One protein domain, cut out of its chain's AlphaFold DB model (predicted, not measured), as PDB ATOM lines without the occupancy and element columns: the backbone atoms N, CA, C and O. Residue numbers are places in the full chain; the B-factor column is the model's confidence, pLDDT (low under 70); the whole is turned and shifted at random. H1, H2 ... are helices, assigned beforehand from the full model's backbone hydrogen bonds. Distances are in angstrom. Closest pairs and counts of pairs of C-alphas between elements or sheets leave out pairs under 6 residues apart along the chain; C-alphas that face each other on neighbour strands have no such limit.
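AT A GLANCE: This is residues 21 to 61 of the 69 residues of the protein "N-acetylmuramoyl-L-alanine amidase" of Proteobacteria bacterium (UniProt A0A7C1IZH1). One long helix, H2, makes nearly the whole length of a rod, and a short helix, H1, sits crosswise near its first end, with a loose lead of residues 21 to 24 before it. Residues 41 to 61 of H2 stick out free as a single arm. The printed part has 41 residues with two named helices, H1 then H2, and no named strand; the class is all helix. It is extended, with a radius of gyration of the C-alphas of 15.6 A and spans of 48 by 17 by 8 A.

HOW THE PARTS SIT: H1, residues 25 to 32, is joined by a tight link of one residue, Thr 33, to H2, residues 34 to 61. The two are close but not clearly touching, with 2 pairs of C-alphas within 8 A; the closest C-alphas are those of Met 30 and Tyr 36, 6.0 A apart. Their lines are only just about perpendicular, at 72 degrees. In H1 and H2 every O i to N i+4 pair is within hydrogen-bond range.

IN THESE COORDINATES: H1 begins at C-alpha 25, (126.083, 158.226, 170.632), and measures 10.9 A from first to last C-alpha. H2 measures 40.8 A, from C-alpha 34 at (114.341, 151.245, 160.968) to C-alpha 61 at (133.102, 136.190, 127.966).

THE WHOLE: The two C-alphas farthest apart, those of Glu 25 and Asp 61, are 48.5 A apart. The printed part has no cut. Its mean pLDDT is 91.1, and residues 57 to 61 are under 70.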
ATOM      1  N   PHE A  21     129.241 152.188 164.776       95.75
ATOM      2  CA  PHE A  21     129.719 151.991 166.143       95.75
ATOM      3  C   PHE A  21     128.583 152.158 167.159       95.75
ATOM      4  O   PHE A  21     128.106 153.263 167.408       95.75
ATOM      5  N   ILE A  22     128.192 151.067 167.827       94.62
ATOM      6  CA  ILE A  22     127.123 151.083 168.848       94.62
ATOM      7  C   ILE A  22     127.457 152.029 170.014       94.62
ATOM      8  O   ILE A  22     126.565 152.657 170.580       94.62
ATOM      9  N   THR A  23     128.736 152.155 170.372       95.56
ATOM     10  CA  THR A  23     129.194 153.019 171.472       95.56
ATOM     11  C   THR A  23     129.265 154.498 171.101       95.56
ATOM     12  O   THR A  23     129.414 155.335 171.987       95.56
ATOM     13  N   HIS A  24     129.192 154.843 169.813       97.00
ATOM     14  CA  HIS A  24     129.143 156.232 169.384       97.00
ATOM     15  C   HIS A  24     127.695 156.724 169.483       97.00
ATOM     16  O   HIS A  24     126.833 156.249 168.754       97.00
ATOM     17  N   GLU A  25     127.435 157.739 170.310       95.56
ATOM     18  CA  GLU A  25     126.083 158.226 170.632       95.56
ATOM     19  C   GLU A  25     125.195 158.445 169.393       95.56
ATOM     20  O   GLU A  25     124.112 157.873 169.282       95.56
ATOM     21  N   LYS A  26     125.686 159.212 168.411       97.00
ATOM     22  CA  LYS A  26     124.955 159.469 167.161       97.00
ATOM     23  C   LYS A  26     124.715 158.209 166.320       97.00
ATOM     24  O   LYS A  26     123.598 157.995 165.863       97.00
ATOM     25  N   GLU A  27     125.743 157.401 166.072       95.56
ATOM     26  CA  GLU A  27     125.629 156.211 165.220       95.56
ATOM     27  C   GLU A  27     124.771 155.124 165.862       95.56
ATOM     28  O   GLU A  27     123.893 154.582 165.197       95.56
ATOM     29  N   GLY A  28     124.941 154.873 167.162       95.94
ATOM     30  CA  GLY A  28     124.089 153.964 167.922       95.94
ATOM     31  C   GLY A  28     122.618 154.388 167.888       95.94
ATOM     32  O   GLY A  28     121.744 153.555 167.636       95.94
ATOM     33  N   ALA A  29     122.336 155.687 168.051       97.19
ATOM     34  CA  ALA A  29     120.977 156.218 167.943       97.19
ATOM     35  C   ALA A  29     120.391 156.052 166.530       97.19
ATOM     36  O   ALA A  29     119.239 155.641 166.390       97.19
ATOM     37  N   MET A  30     121.174 156.312 165.477       97.88
ATOM     38  CA  MET A  30     120.733 156.084 164.097       97.88
ATOM     39  C   MET A  30     120.477 154.595 163.833       97.88
ATOM     40  O   MET A  30     119.423 154.251 163.299       97.88
ATOM     41  N   LEU A  31     121.375 153.702 164.267       97.38
ATOM     42  CA  LEU A  31     121.264 152.245 164.107       97.38
ATOM     43  C   LEU A  31     120.001 151.658 164.753       97.38
ATOM     44  O   LEU A  31     119.446 150.673 164.254       97.38
ATOM     45  N   ALA A  32     119.495 152.289 165.814       95.81
ATOM     46  CA  ALA A  32     118.236 151.909 166.448       95.81
ATOM     47  C   ALA A  32     116.997 152.191 165.573       95.81
ATOM     48  O   ALA A  32     115.966 151.530 165.737       95.81
ATOM     49  N   THR A  33     117.085 153.091 164.589       98.25
ATOM     50  CA  THR A  33     115.971 153.424 163.686       98.25
ATOM     51  C   THR A  33     115.839 152.427 162.529       98.25
ATOM     52  O   THR A  33     116.830 151.944 161.979       98.25
ATOM     53  N   SER A  34     114.604 152.106 162.132       98.31
ATOM     54  CA  SER A  34     114.341 151.245 160.968       98.31
ATOM     55  C   SER A  34     114.782 151.893 159.657       98.31
ATOM     56  O   SER A  34     115.349 151.209 158.813       98.31
ATOM     57  N   GLU A  35     114.577 153.204 159.520       98.44
ATOM     58  CA  GLU A  35     114.950 153.998 158.342       98.44
ATOM     59  C   GLU A  35     116.440 153.843 158.002       98.44
ATOM     60  O   GLU A  35     116.818 153.557 156.865       98.44
ATOM     61  N   TYR A  36     117.303 153.980 159.011       98.31
ATOM     62  CA  TYR A  36     118.746 153.894 158.824       98.31
ATOM     63  C   TYR A  36     119.213 152.461 158.548       98.31
ATOM     64  O   TYR A  36     120.084 152.249 157.705       98.31
ATOM     65  N   ARG A  37     118.598 151.453 159.187       98.25
ATOM     66  CA  ARG A  37     118.888 150.043 158.869       98.25
ATOM     67  C   ARG A  37     118.475 149.678 157.446       98.25
ATOM     68  O   ARG A  37     119.226 148.981 156.772       98.25
ATOM     69  N   GLU A  38     117.337 150.181 156.975       98.62
ATOM     70  CA  GLU A  38     116.886 149.996 155.593       98.62
ATOM     71  C   GLU A  38     117.831 150.692 154.604       98.62
ATOM     72  O   GLU A  38     118.185 150.138 153.564       98.62
ATOM     73  N   TYR A  39     118.311 151.890 154.949       98.44
ATOM     74  CA  TYR A  39     119.327 152.585 154.166       98.44
ATOM     75  C   TYR A  39     120.620 151.768 154.021       98.44
ATOM     76  O   TYR A  39     121.107 151.591 152.903       98.44
ATOM     77  N   ILE A  40     121.135 151.215 155.125       98.31
ATOM     78  CA  ILE A  40     122.312 150.336 155.117       98.31
ATOM     79  C   ILE A  40     122.046 149.074 154.284       98.31
ATOM     80  O   ILE A  40     122.860 148.714 153.432       98.31
ATOM     81  N   ALA A  41     120.903 148.415 154.499       98.31
ATOM     82  CA  ALA A  41     120.539 147.188 153.797       98.31
ATOM     83  C   ALA A  41     120.483 147.392 152.277       98.31
ATOM     84  O   ALA A  41     121.006 146.565 151.529       98.31
ATOM     85  N   ARG A  42     119.933 148.524 151.820       98.62
ATOM     86  CA  ARG A  42     119.891 148.882 150.398       98.62
ATOM     87  C   ARG A  42     121.286 149.032 149.798       98.62
ATOM     88  O   ARG A  42     121.540 148.475 148.737       98.62
ATOM     89  N   GLY A  43     122.196 149.718 150.491       98.19
ATOM     90  CA  GLY A  43     123.580 149.868 150.030       98.19
ATOM     91  C   GLY A  43     124.305 148.523 149.909       98.19
ATOM     92  O   GLY A  43     124.980 148.263 148.912       98.19
ATOM     93  N   ILE A  44     124.114 147.627 150.884       98.06
ATOM     94  CA  ILE A  44     124.672 146.264 150.842       98.06
ATOM     95  C   ILE A  44     124.073 145.473 149.670       98.06
ATOM     96  O   ILE A  44     124.806 144.828 148.920       98.06
ATOM     97  N   PHE A  45     122.754 145.544 149.482       98.00
ATOM     98  CA  PHE A  45     122.060 144.872 148.387       98.00
ATOM     99  C   PHE A  45     122.566 145.326 147.014       98.00
ATOM    100  O   PHE A  45     122.886 144.486 146.173       98.00
ATOM    101  N   GLU A  46     122.674 146.637 146.792       98.06
ATOM    102  CA  GLU A  46     123.179 147.201 145.538       98.06
ATOM    103  C   GLU A  46     124.611 146.738 145.258       98.06
ATOM    104  O   GLU A  46     124.898 146.267 144.156       98.06
ATOM    105  N   GLY A  47     125.486 146.759 146.269       96.06
ATOM    106  CA  GLY A  47     126.858 146.271 146.141       96.06
ATOM    107  C   GLY A  47     126.942 144.786 145.767       96.06
ATOM    108  O   GLY A  47     127.689 144.417 144.857       96.06
ATOM    109  N   ILE A  48     126.149 143.928 146.419       95.56
ATOM    110  CA  ILE A  48     126.098 142.488 146.115       95.56
ATOM    111  C   ILE A  48     125.548 142.249 144.707       95.56
ATOM    112  O   ILE A  48     126.130 141.477 143.940       95.56
ATOM    113  N   ARG A  49     124.447 142.916 144.345       95.69
ATOM    114  CA  ARG A  49     123.837 142.812 143.013       95.69
ATOM    115  C   ARG A  49     124.852 143.169 141.934       95.69
ATOM    116  O   ARG A  49     125.029 142.410 140.983       95.69
ATOM    117  N   ASP A  50     125.542 144.290 142.095       95.44
ATOM    118  CA  ASP A  50     126.512 144.771 141.118       95.44
ATOM    119  C   ASP A  50     127.736 143.842 141.023       95.44
ATOM    120  O   ASP A  50     128.230 143.584 139.920       95.44
ATOM    121  N   TYR A  51     128.196 143.280 142.148       93.50
ATOM    122  CA  TYR A  51     129.251 142.262 142.166       93.50
ATOM    123  C   TYR A  51     128.856 141.011 141.369       93.50
ATOM    124  O   TYR A  51     129.631 140.539 140.529       93.50
ATOM    125  N   ILE A  52     127.644 140.494 141.588       92.06
ATOM    126  CA  ILE A  52     127.129 139.319 140.876       92.06
ATOM    127  C   ILE A  52     127.014 139.610 139.381       92.06
ATOM    128  O   ILE A  52     127.497 138.812 138.583       92.06
ATOM    129  N   MET A  53     126.438 140.750 138.990       92.25
ATOM    130  CA  MET A  53     126.254 141.098 137.576       92.25
ATOM    131  C   MET A  53     127.590 141.191 136.833       92.25
ATOM    132  O   MET A  53     127.749 140.615 135.754       92.25
ATOM    133  N   LYS A  54     128.591 141.850 137.430       90.25
ATOM    134  CA  LYS A  54     129.939 141.939 136.851       90.25
ATOM    135  C   LYS A  54     130.610 140.568 136.760       90.25
ATOM    136  O   LYS A  54     131.192 140.238 135.732       90.25
ATOM    137  N   THR A  55     130.493 139.743 137.796       85.38
ATOM    138  CA  THR A  55     131.157 138.430 137.842       85.38
ATOM    139  C   THR A  55     130.484 137.396 136.933       85.38
ATOM    140  O   THR A  55     131.170 136.578 136.320       85.38
ATOM    141  N   ALA A  56     129.157 137.435 136.800       75.56
ATOM    142  CA  ALA A  56     128.414 136.581 135.876       75.56
ATOM    143  C   ALA A  56     128.764 136.904 134.416       75.56
ATOM    144  O   ALA A  56     129.037 135.994 133.638       75.56
ATOM    145  N   THR A  57     128.869 138.194 134.078       61.25
ATOM    146  CA  THR A  57     129.235 138.646 132.725       61.25
ATOM    147  C   THR A  57     130.654 138.205 132.341       61.25
ATOM    148  O   THR A  57     130.883 137.748 131.224       61.25
ATOM    149  N   LEU A  58     131.606 138.244 133.283       59.94
ATOM    150  CA  LEU A  58     132.983 137.782 133.052       59.94
ATOM    151  C   LEU A  58     133.080 136.271 132.763       59.94
ATOM    152  O   LEU A  58     133.973 135.844 132.030       59.94
ATOM    153  N   LYS A  59     132.167 135.447 133.298       57.75
ATOM    154  CA  LYS A  59     132.141 134.004 133.001       57.75
ATOM    155  C   LYS A  59     131.643 133.701 131.586       57.75
ATOM    156  O   LYS A  59     132.123 132.744 130.983       57.75
ATOM    157  N   GLU A  60     130.731 134.505 131.044       57.34
ATOM    158  CA  GLU A  60     130.210 134.313 129.682       57.34
ATOM    159  C   GLU A  60     131.187 134.764 128.587       57.34
ATOM    160  O   GLU A  60     131.144 134.244 127.468       57.34
ATOM    161  N   ASP A  61     132.089 135.694 128.905       56.94
ATOM    162  CA  ASP A  61     133.102 136.190 127.966       56.94
ATOM    163  C   ASP A  61     134.348 135.283 127.915       56.94
ATOM    164  O   ASP A  61     134.962 135.099 126.868       56.94
TER     165      ASP A  61